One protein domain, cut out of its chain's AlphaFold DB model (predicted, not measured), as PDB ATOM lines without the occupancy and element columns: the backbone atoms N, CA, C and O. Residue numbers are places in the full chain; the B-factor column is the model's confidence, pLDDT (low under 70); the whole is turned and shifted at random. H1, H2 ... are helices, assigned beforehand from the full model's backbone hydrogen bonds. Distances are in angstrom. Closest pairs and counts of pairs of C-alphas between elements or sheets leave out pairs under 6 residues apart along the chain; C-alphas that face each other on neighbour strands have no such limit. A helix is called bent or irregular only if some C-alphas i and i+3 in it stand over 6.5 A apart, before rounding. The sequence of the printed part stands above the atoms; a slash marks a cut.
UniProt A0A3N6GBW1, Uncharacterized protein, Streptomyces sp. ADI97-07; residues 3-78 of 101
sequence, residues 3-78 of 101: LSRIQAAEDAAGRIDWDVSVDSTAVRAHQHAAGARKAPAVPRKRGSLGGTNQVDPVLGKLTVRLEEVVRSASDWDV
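What this domain is: This is residues 3 to 78 of the 101 residues of an uncharacterized protein of Streptomyces sp. ADI97-07 (UniProt A0A3N6GBW1). The printed part is a long open loop of chain with an empty middle: H1 lies at one end, a stretched link leads from it to H2 on one side, and a wide turn without a named element swings round to H3, which makes the other side and runs back toward the end where H1 lies. The three helices are spread along this loop and do not form a packed core. The printed part has 76 residues with three named helices, H1, H2 and H3 in that order along the chain, and no named strand; its class is all helix, with 43 residues in the named helices. It is extended, with a radius of gyration of the C-alphas of 21.6 A, and the C-alphas span 63 by 29 by 17 A.

How they stand to each other: From the first printed residue, H1, residues 3 to 12, is joined by a long link of 11 residues to H2, residues 24 to 35. H1 and H2 are apart, with no C-alpha of the one within 8 A of the other. A long link of 21 residues, 36 to 56, joins H2 to H3, residues 57 to 77. H2 and H3 are apart as well, and so are H1 and H3. Residues 9 to 14, of which 9 to 12 belong to H1, stand free, and so do residues 17 to 78, which hold H2 and H3. In H1 and H2 every O i to N i+4 pair is within hydrogen-bond range; in H3 it is 15 of 17.

Where its parts are: H1 runs from Leu 3, with its C-alpha at (-45.172, -16.985, 13.930), to Ala 12, 14.1 A from first to last C-alpha. H2 runs from Ser 24, with its C-alpha at (-34.764, -14.007, 42.159), to Gly 35, 16.3 A. H3, the longest helix with 21 residues, runs from Pro 57 to Asp 77, whose C-alpha is at (-29.296, -7.118, 19.947), and measures 30.8 A. None of the three is bent.

The domain as a whole: The two C-alphas farthest apart are those of Ala 13 and Lys 45, at 62.8 A, while the first and last printed C-alphas, of Leu 3 and Val 78, are 20.2 A apart. The C-alphas of residues 36 to 56 lie 17 to 33 A from the mean of the C-alphas. Both links between the helices are long, and the printed part, residues 3 to 78 of a chain of 101, has no cut. The mean pLDDT of the printed part is 78.4; residues 37 to 55 and 76 to 78 of this model are under 70.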
ATOM      1  N   LEU A   3     -45.229 -17.781  12.700       93.62
ATOM      2  CA  LEU A   3     -45.172 -16.985  13.930       93.62
ATOM      3  C   LEU A   3     -43.918 -16.106  13.996       93.62
ATOM      4  O   LEU A   3     -44.035 -14.908  14.204       93.62
ATOM      5  N   SER A   4     -42.740 -16.675  13.728       91.12
ATOM      6  CA  SER A   4     -41.470 -15.939  13.764       91.12
ATOM      7  C   SER A   4     -41.437 -14.777  12.769       91.12
ATOM      8  O   SER A   4     -40.865 -13.735  13.053       91.12
ATOM      9  N   ARG A   5     -42.079 -14.935  11.603       91.81
ATOM     10  CA  ARG A   5     -42.145 -13.881  10.581       91.81
ATOM     11  C   ARG A   5     -43.072 -12.740  10.997       91.81
ATOM     12  O   ARG A   5     -42.772 -11.589  10.708       91.81
ATOM     13  N   ILE A   6     -44.183 -13.066  11.657       94.06
ATOM     14  CA  ILE A   6     -45.120 -12.075  12.193       94.06
ATOM     15  C   ILE A   6     -44.472 -11.341  13.369       94.06
ATOM     16  O   ILE A   6     -44.453 -10.120  13.366       94.06
ATOM     17  N   GLN A   7     -43.865 -12.064  14.313       90.62
ATOM     18  CA  GLN A   7     -43.158 -11.468  15.450       90.62
ATOM     19  C   GLN A   7     -42.067 -10.500  14.995       90.62
ATOM     20  O   GLN A   7     -42.060  -9.372  15.457       90.62
ATOM     21  N   ALA A   8     -41.224 -10.886  14.031       89.94
ATOM     22  CA  ALA A   8     -40.192  -9.996  13.500       89.94
ATOM     23  C   ALA A   8     -40.766  -8.726  12.842       89.94
ATOM     24  O   ALA A   8     -40.189  -7.654  12.968       89.94
ATOM     25  N   ALA A   9     -41.903  -8.826  12.145       91.88
ATOM     26  CA  ALA A   9     -42.546  -7.666  11.525       91.88
ATOM     27  C   ALA A   9     -43.197  -6.724  12.555       91.88
ATOM     28  O   ALA A   9     -43.187  -5.511  12.378       91.88
ATOM     29  N   GLU A  10     -43.777  -7.279  13.617       93.94
ATOM     30  CA  GLU A  10     -44.408  -6.523  14.703       93.94
ATOM     31  C   GLU A  10     -43.379  -5.868  15.635       93.94
ATOM     32  O   GLU A  10     -43.562  -4.722  16.043       93.94
ATOM     33  N   ASP A  11     -42.281  -6.571  15.907       87.81
ATOM     34  CA  ASP A  11     -41.108  -6.076  16.630       87.81
ATOM     35  C   ASP A  11     -40.447  -4.917  15.866       87.81
ATOM     36  O   ASP A  11     -40.282  -3.829  16.413       87.81
ATOM     37  N   ALA A  12     -40.227  -5.076  14.551       88.19
ATOM     38  CA  ALA A  12     -39.734  -4.001  13.682       88.19
ATOM     39  C   ALA A  12     -40.692  -2.797  13.592       88.19
ATOM     40  O   ALA A  12     -40.255  -1.672  13.365       88.19
ATOM     41  N   ALA A  13     -41.998  -3.016  13.773       93.00
ATOM     42  CA  ALA A  13     -43.000  -1.952  13.834       93.00
ATOM     43  C   ALA A  13     -43.121  -1.308  15.232       93.00
ATOM     44  O   ALA A  13     -43.962  -0.423  15.410       93.00
ATOM     45  N   GLY A  14     -42.338  -1.755  16.222       88.50
ATOM     46  CA  GLY A  14     -42.383  -1.261  17.603       88.50
ATOM     47  C   GLY A  14     -43.688  -1.585  18.335       88.50
ATOM     48  O   GLY A  14     -44.053  -0.893  19.284       88.50
ATOM     49  N   ARG A  15     -44.436  -2.595  17.871       91.75
ATOM     50  CA  ARG A  15     -45.744  -2.982  18.434       91.75
ATOM     51  C   ARG A  15     -45.649  -4.082  19.487       91.75
ATOM     52  O   ARG A  15     -46.644  -4.363  20.154       91.75
ATOM     53  N   ILE A  16     -44.475  -4.688  19.638       88.19
ATOM     54  CA  ILE A  16     -44.167  -5.607  20.727       88.19
ATOM     55  C   ILE A  16     -43.249  -4.875  21.700       88.19
ATOM     56  O   ILE A  16     -42.141  -4.496  21.340       88.19
ATOM     57  N   ASP A  17     -43.730  -4.681  22.923       85.44
ATOM     58  CA  ASP A  17     -42.908  -4.215  24.032       85.44
ATOM     59  C   ASP A  17     -42.423  -5.433  24.825       85.44
ATOM     60  O   ASP A  17     -43.229  -6.236  25.309       85.44
ATOM     61  N   TRP A  18     -41.105  -5.603  24.906       84.81
ATOM     62  CA  TRP A  18     -40.475  -6.697  25.640       84.81
ATOM     63  C   TRP A  18     -40.031  -6.213  27.017       84.81
ATOM     64  O   TRP A  18     -38.851  -5.947  27.246       84.81
ATOM     65  N   ASP A  19     -40.972  -6.139  27.954       84.50
ATOM     66  CA  ASP A  19     -40.616  -6.001  29.363       84.50
ATOM     67  C   ASP A  19     -40.122  -7.353  29.906       84.50
ATOM     68  O   ASP A  19     -40.840  -8.359  29.892       84.50
ATOM     69  N   VAL A  20     -38.868  -7.397  30.364       79.81
ATOM     70  CA  VAL A  20     -38.248  -8.604  30.929       79.81
ATOM     71  C   VAL A  20     -38.036  -8.401  32.424       79.81
ATOM     72  O   VAL A  20     -37.110  -7.714  32.853       79.81
ATOM     73  N   SER A  21     -38.861  -9.062  33.235       73.75
ATOM     74  CA  SER A  21     -38.684  -9.107  34.688       73.75
ATOM     75  C   SER A  21     -37.889 -10.346  35.110       73.75
ATOM     76  O   SER A  21     -38.195 -11.468  34.700       73.75
ATOM     77  N   VAL A  22     -36.872 -10.158  35.957       81.12
ATOM     78  CA  VAL A  22     -36.057 -11.248  36.515       81.12
ATOM     79  C   VAL A  22     -36.442 -11.481  37.974       81.12
ATOM     80  O   VAL A  22     -36.075 -10.707  38.858       81.12
ATOM     81  N   ASP A  23     -37.144 -12.582  38.247       85.56
ATOM     82  CA  ASP A  23     -37.470 -12.985  39.614       85.56
ATOM     83  C   ASP A  23     -36.337 -13.814  40.254       85.56
ATOM     84  O   ASP A  23     -35.937 -14.879  39.779       85.56
ATOM     85  N   SER A  24     -35.832 -13.338  41.395       89.38
ATOM     86  CA  SER A  24     -34.764 -14.007  42.159       89.38
ATOM     87  C   SER A  24     -35.245 -15.233  42.947       89.38
ATOM     88  O   SER A  24     -34.435 -15.966  43.529       89.38
ATOM     89  N   THR A  25     -36.554 -15.487  42.987       90.12
ATOM     90  CA  THR A  25     -37.151 -16.549  43.800       90.12
ATOM     91  C   THR A  25     -36.879 -17.924  43.206       90.12
ATOM     92  O   THR A  25     -36.557 -18.838  43.964       90.12
ATOM     93  N   ALA A  26     -36.862 -18.065  41.876       85.31
ATOM     94  CA  ALA A  26     -36.462 -19.309  41.209       85.31
ATOM     95  C   ALA A  26     -35.013 -19.719  41.543       85.31
ATOM     96  O   ALA A  26     -34.746 -20.869  41.903       85.31
ATOM     97  N   VAL A  27     -34.081 -18.759  41.503       90.62
ATOM     98  CA  VAL A  27     -32.669 -18.983  41.860       90.62
ATOM     99  C   VAL A  27     -32.542 -19.395  43.329       90.62
ATOM    100  O   VAL A  27     -31.876 -20.385  43.638       90.62
ATOM    101  N   ARG A  28     -33.220 -18.687  44.243       90.00
ATOM    102  CA  ARG A  28     -33.222 -19.035  45.675       90.00
ATOM    103  C   ARG A  28     -33.871 -20.387  45.956       90.00
ATOM    104  O   ARG A  28     -33.349 -21.137  46.776       90.00
ATOM    105  N   ALA A  29     -34.966 -20.730  45.280       93.00
ATOM    106  CA  ALA A  29     -35.620 -22.029  45.422       93.00
ATOM    107  C   ALA A  29     -34.679 -23.166  44.998       93.00
ATOM    108  O   ALA A  29     -34.545 -24.156  45.718       93.00
ATOM    109  N   HIS A  30     -33.958 -22.990  43.886       91.12
ATOM    110  CA  HIS A  30     -32.941 -23.943  43.450       91.12
ATOM    111  C   HIS A  30     -31.796 -24.066  44.466       91.12
ATOM    112  O   HIS A  30     -31.432 -25.180  44.844       91.12
ATOM    113  N   GLN A  31     -31.264 -22.942  44.966       92.38
ATOM    114  CA  GLN A  31     -30.229 -22.941  46.009       92.38
ATOM    115  C   GLN A  31     -30.701 -23.630  47.294       92.38
ATOM    116  O   GLN A  31     -29.954 -24.423  47.869       92.38
ATOM    117  N   HIS A  32     -31.937 -23.377  47.733       86.00
ATOM    118  CA  HIS A  32     -32.505 -24.031  48.906       86.00
ATOM    119  C   HIS A  32     -32.652 -25.539  48.677       86.00
ATOM    120  O   HIS A  32     -32.242 -26.319  49.536       86.00
ATOM    121  N   ALA A  33     -33.173 -25.965  47.526       86.56
ATOM    122  CA  ALA A  33     -33.310 -27.381  47.189       86.56
ATOM    123  C   ALA A  33     -31.945 -28.091  47.101       86.56
ATOM    124  O   ALA A  33     -31.792 -29.212  47.594       86.56
ATOM    125  N   ALA A  34     -30.936 -27.428  46.529       85.19
ATOM    126  CA  ALA A  34     -29.567 -27.933  46.458       85.19
ATOM    127  C   ALA A  34     -28.897 -27.993  47.845       85.19
ATOM    128  O   ALA A  34     -28.202 -28.962  48.160       85.19
ATOM    129  N   GLY A  35     -29.129 -26.988  48.694       73.75
ATOM    130  CA  GLY A  35     -28.602 -26.905  50.058       73.75
ATOM    131  C   GLY A  35     -29.290 -27.844  51.054       73.75
ATOM    132  O   GLY A  35     -28.646 -28.322  51.986       73.75
ATOM    133  N   ALA A  36     -30.566 -28.178  50.834       71.12
ATOM    134  CA  ALA A  36     -31.366 -29.018  51.728       71.12
ATOM    135  C   ALA A  36     -30.854 -30.466  51.836       71.12
ATOM    136  O   ALA A  36     -31.137 -31.146  52.818       71.12
ATOM    137  N   ARG A  37     -30.052 -30.945  50.872       63.78
ATOM    138  CA  ARG A  37     -29.439 -32.286  50.936       63.78
ATOM    139  C   ARG A  37     -28.243 -32.388  51.899       63.78
ATOM    140  O   ARG A  37     -27.644 -33.457  51.989       63.78
ATOM    141  N   LYS A  38     -27.885 -31.326  52.634       60.41
ATOM    142  CA  LYS A  38     -26.859 -31.364  53.693       60.41
ATOM    143  C   LYS A  38     -27.492 -31.138  55.071       60.41
ATOM    144  O   LYS A  38     -27.733 -30.010  55.478       60.41
ATOM    145  N   ALA A  39     -27.715 -32.231  55.799       56.34
ATOM    146  CA  ALA A  39     -27.937 -32.227  57.249       56.34
ATOM    147  C   ALA A  39     -26.730 -31.579  57.990       56.34
ATOM    148  O   ALA A  39     -25.656 -31.450  57.389       56.34
ATOM    149  N   PRO A  40     -26.869 -31.125  59.254       51.75
ATOM    150  CA  PRO A  40     -26.023 -30.077  59.826       51.75
ATOM    151  C   PRO A  40     -24.552 -30.491  59.908       51.75
ATOM    152  O   PRO A  40     -24.194 -31.527  60.468       51.75
ATOM    153  N   ALA A  41     -23.682 -29.645  59.357       54.62
ATOM    154  CA  ALA A  41     -22.246 -29.818  59.455       54.62
ATOM    155  C   ALA A  41     -21.799 -29.587  60.907       54.62
ATOM    156  O   ALA A  41     -21.812 -28.463  61.405       54.62
ATOM    157  N   VAL A  42     -21.345 -30.657  61.559       58.25
ATOM    158  CA  VAL A  42     -20.355 -30.596  62.646       58.25
ATOM    159  C   VAL A  42     -19.287 -29.533  62.329       58.25
ATOM    160  O   VAL A  42     -18.832 -29.470  61.179       58.25
ATOM    161  N   PRO A  43     -18.850 -28.702  63.297       52.22
ATOM    162  CA  PRO A  43     -17.887 -27.643  63.026       52.22
ATOM    163  C   PRO A  43     -16.540 -28.268  62.644       52.22
ATOM    164  O   PRO A  43     -15.783 -28.750  63.486       52.22
ATOM    165  N   ARG A  44     -16.232 -28.285  61.343       55.38
ATOM    166  CA  ARG A  44     -14.938 -28.743  60.831       55.38
ATOM    167  C   ARG A  44     -13.898 -27.669  61.128       55.38
ATOM    168  O   ARG A  44     -14.012 -26.541  60.653       55.38
ATOM    169  N   LYS A  45     -12.871 -28.030  61.905       51.53
ATOM    170  CA  LYS A  45     -11.700 -27.176  62.118       51.53
ATOM    171  C   LYS A  45     -11.117 -26.761  60.766       51.53
ATOM    172  O   LYS A  45     -10.873 -27.591  59.893       51.53
ATOM    173  N   ARG A  46     -10.906 -25.452  60.627       54.06
ATOM    174  CA  ARG A  46     -10.248 -24.795  59.499       54.06
ATOM    175  C   ARG A  46      -8.780 -25.230  59.468       54.06
ATOM    176  O   ARG A  46      -7.949 -24.652  60.158       54.06
ATOM    177  N   GLY A  47      -8.492 -26.283  58.711       43.81
ATOM    178  CA  GLY A  47      -7.137 -26.673  58.332       43.81
ATOM    179  C   GLY A  47      -6.778 -26.012  57.008       43.81
ATOM    180  O   GLY A  47      -7.379 -26.322  55.985       43.81
ATOM    181  N   SER A  48      -5.834 -25.076  57.063       55.69
ATOM    182  CA  SER A  48      -5.126 -24.525  55.907       55.69
ATOM    183  C   SER A  48      -4.447 -25.653  55.128       55.69
ATOM    184  O   SER A  48      -3.646 -26.375  55.714       55.69
ATOM    185  N   LEU A  49      -4.754 -25.794  53.837       43.72
ATOM    186  CA  LEU A  49      -3.939 -26.510  52.851       43.72
ATOM    187  C   LEU A  49      -4.177 -25.855  51.486       43.72
ATOM    188  O   LEU A  49      -5.318 -25.671  51.065       43.72
ATOM    189  N   GLY A  50      -3.077 -25.419  50.870       56.34
ATOM    190  CA  GLY A  50      -3.025 -24.528  49.716       56.34
ATOM    191  C   GLY A  50      -3.796 -25.024  48.496       56.34
ATOM    192  O   GLY A  50      -3.694 -26.183  48.100       56.34
ATOM    193  N   GLY A  51      -4.555 -24.109  47.894       51.31
ATOM    194  CA  GLY A  51      -5.244 -24.330  46.632       51.31
ATOM    195  C   GLY A  51      -4.279 -24.167  45.465       51.31
ATOM    196  O   GLY A  51      -3.717 -23.093  45.254       51.31
ATOM    197  N   THR A  52      -4.091 -25.229  44.695       53.47
ATOM    198  CA  THR A  52      -3.587 -25.125  43.330       53.47
ATOM    199  C   THR A  52      -4.657 -24.415  42.496       53.47
ATOM    200  O   THR A  52      -5.809 -24.842  42.463       53.47
ATOM    201  N   ASN A  53      -4.294 -23.312  41.833       62.19
ATOM    202  CA  ASN A  53      -5.167 -22.515  40.954       62.19
ATOM    203  C   ASN A  53      -5.474 -23.238  39.623       62.19
ATOM    204  O   ASN A  53      -5.402 -22.643  38.551       62.19
ATOM    205  N   GLN A  54      -5.761 -24.537  39.670       66.19
ATOM    206  CA  GLN A  54      -6.267 -25.271  38.520       66.19
ATOM    207  C   GLN A  54      -7.766 -24.987  38.456       66.19
ATOM    208  O   GLN A  54      -8.530 -25.482  39.286       66.19
ATOM    209  N   VAL A  55      -8.183 -24.142  37.509       68.38
ATOM    210  CA  VAL A  55      -9.608 -23.950  37.219       68.38
ATOM    211  C   VAL A  55     -10.171 -25.321  36.862       68.38
ATOM    212  O   VAL A  55      -9.636 -26.004  35.989       68.38
ATOM    213  N   ASP A  56     -11.212 -25.743  37.578       79.56
ATOM    214  CA  ASP A  56     -11.856 -27.032  37.356       79.56
ATOM    215  C   ASP A  56     -12.185 -27.189  35.852       79.56
ATOM    216  O   ASP A  56     -12.805 -26.297  35.262       79.56
ATOM    217  N   PRO A  57     -11.767 -28.286  35.196       81.19
ATOM    218  CA  PRO A  57     -11.932 -28.453  33.753       81.19
ATOM    219  C   PRO A  57     -13.403 -28.496  33.312       81.19
ATOM    220  O   PRO A  57     -13.694 -28.252  32.142       81.19
ATOM    221  N   VAL A  58     -14.345 -28.795  34.210       86.94
ATOM    222  CA  VAL A  58     -15.788 -28.668  33.963       86.94
ATOM    223  C   VAL A  58     -16.203 -27.200  33.986       86.94
ATOM    224  O   VAL A  58     -16.937 -26.772  33.096       86.94
ATOM    225  N   LEU A  59     -15.689 -26.411  34.933       85.12
ATOM    226  CA  LEU A  59     -15.931 -24.965  34.963       85.12
ATOM    227  C   LEU A  59     -15.366 -24.280  33.714       85.12
ATOM    228  O   LEU A  59     -16.071 -23.484  33.103       85.12
ATOM    229  N   GLY A  60     -14.168 -24.664  33.265       86.94
ATOM    230  CA  GLY A  60     -13.590 -24.151  32.016       86.94
ATOM    231  C   GLY A  60     -14.406 -24.506  30.763       86.94
ATOM    232  O   GLY A  60     -14.496 -23.718  29.826       86.94
ATOM    233  N   LYS A  61     -15.061 -25.673  30.734       90.38
ATOM    234  CA  LYS A  61     -15.979 -26.037  29.635       90.38
ATOM    235  C   LYS A  61     -17.276 -25.231  29.684       90.38
ATOM    236  O   LYS A  61     -17.804 -24.852  28.640       90.38
ATOM    237  N   LEU A  62     -17.792 -24.973  30.886       91.75
ATOM    238  CA  LEU A  62     -19.005 -24.182  31.078       91.75
ATOM    239  C   LEU A  62     -18.802 -22.718  30.685       91.75
ATOM    240  O   LEU A  62     -19.698 -22.147  30.070       91.75
ATOM    241  N   THR A  63     -17.642 -22.124  30.972       91.38
ATOM    242  CA  THR A  63     -17.352 -20.739  30.572       91.38
ATOM    243  C   THR A  63     -17.344 -20.579  29.055       91.38
ATOM    244  O   THR A  63     -17.992 -19.673  28.547       91.38
ATOM    245  N   VAL A  64     -16.728 -21.512  28.321       93.50
ATOM    246  CA  VAL A  64     -16.743 -21.499  26.845       93.50
ATOM    247  C   VAL A  64     -18.174 -21.588  26.301       93.50
ATOM    248  O   VAL A  64     -18.543 -20.864  25.380       93.50
ATOM    249  N   ARG A  65     -19.019 -22.444  26.895       93.88
ATOM    250  CA  ARG A  65     -20.435 -22.552  26.502       93.88
ATOM    251  C   ARG A  65     -21.236 -21.298  26.838       93.88
ATOM    252  O   ARG A  65     -22.135 -20.946  26.082       93.88
ATOM    253  N   LEU A  66     -20.922 -20.622  27.942       91.06
ATOM    254  CA  LEU A  66     -21.570 -19.365  28.305       91.06
ATOM    255  C   LEU A  66     -21.203 -18.246  27.322       91.06
ATOM    256  O   LEU A  66     -22.087 -17.508  26.905       91.06
ATOM    257  N   GLU A  67     -19.942 -18.154  26.898       93.12
ATOM    258  CA  GLU A  67     -19.502 -17.183  25.884       93.12
ATOM    259  C   GLU A  67     -20.211 -17.380  24.538       93.12
ATOM    260  O   GLU A  67     -20.583 -16.409  23.881       93.12
ATOM    261  N   GLU A  68     -20.434 -18.632  24.133       92.44
ATOM    262  CA  GLU A  68     -21.202 -18.962  22.928       92.44
ATOM    263  C   GLU A  68     -22.666 -18.514  23.046       92.44
ATOM    264  O   GLU A  68     -23.193 -17.893  22.123       92.44
ATOM    265  N   VAL A  69     -23.305 -18.771  24.193       93.44
ATOM    266  CA  VAL A  69     -24.685 -18.333  24.461       93.44
ATOM    267  C   VAL A  69     -24.784 -16.810  24.478       93.44
ATOM    268  O   VAL A  69     -25.707 -16.269  23.878       93.44
ATOM    269  N   VAL A  70     -23.832 -16.119  25.112       89.56
ATOM    270  CA  VAL A  70     -23.790 -14.649  25.132       89.56
ATOM    271  C   VAL A  70     -23.650 -14.099  23.718       89.56
ATOM    272  O   VAL A  70     -24.411 -13.216  23.349       89.56
ATOM    273  N   ARG A  71     -22.745 -14.649  22.898       84.56
ATOM    274  CA  ARG A  71     -22.592 -14.222  21.499       84.56
ATOM    275  C   ARG A  71     -23.873 -14.441  20.701       84.56
ATOM    276  O   ARG A  71     -24.318 -13.532  20.014       84.56
ATOM    277  N   SER A  72     -24.496 -15.608  20.859       81.75
ATOM    278  CA  SER A  72     -25.776 -15.894  20.220       81.75
ATOM    279  C   SER A  72     -26.884 -14.964  20.695       81.75
ATOM    280  O   SER A  72     -27.738 -14.658  19.880       81.75
ATOM    281  N   ALA A  73     -26.897 -14.542  21.964       76.94
ATOM    282  CA  ALA A  73     -27.858 -13.582  22.500       76.94
ATOM    283  C   ALA A  73     -27.600 -12.164  21.966       76.94
ATOM    284  O   ALA A  73     -28.543 -11.479  21.596       76.94
ATOM    285  N   SER A  74     -26.335 -11.757  21.834       77.12
ATOM    286  CA  SER A  74     -25.957 -10.469  21.238       77.12
ATOM    287  C   SER A  74     -26.314 -10.359  19.754       77.12
ATOM    288  O   SER A  74     -26.549  -9.254  19.277       77.12
ATOM    289  N   ASP A  75     -26.422 -11.474  19.027       73.69
ATOM    290  CA  ASP A  75     -26.947 -11.463  17.655       73.69
ATOM    291  C   ASP A  75     -28.431 -11.039  17.595       73.69
ATOM    292  O   ASP A  75     -28.893 -10.578  16.551       73.69
ATOM    293  N   TRP A  76     -29.176 -11.135  18.706       61.47
ATOM    294  CA  TRP A  76     -30.540 -10.595  18.821       61.47
ATOM    295  C   TRP A  76     -30.555  -9.095  19.127       61.47
ATOM    296  O   TRP A  76     -31.553  -8.439  18.853       61.47
ATOM    297  N   ASP A  77     -29.454  -8.546  19.649       61.28
ATOM    298  CA  ASP A  77     -29.296  -7.118  19.947       61.28
ATOM    299  C   ASP A  77     -28.821  -6.303  18.729       61.28
ATOM    300  O   ASP A  77     -28.574  -5.104  18.866       61.28
ATOM    301  N   VAL A  78     -28.660  -6.913  17.541       66.75
ATOM    302  CA  VAL A  78     -28.250  -6.194  16.322       66.75
ATOM    303  C   VAL A  78     -29.286  -5.108  16.016       66.75
ATOM    304  O   VAL A  78     -30.406  -5.435  15.611       66.75
TER     305      VAL A  78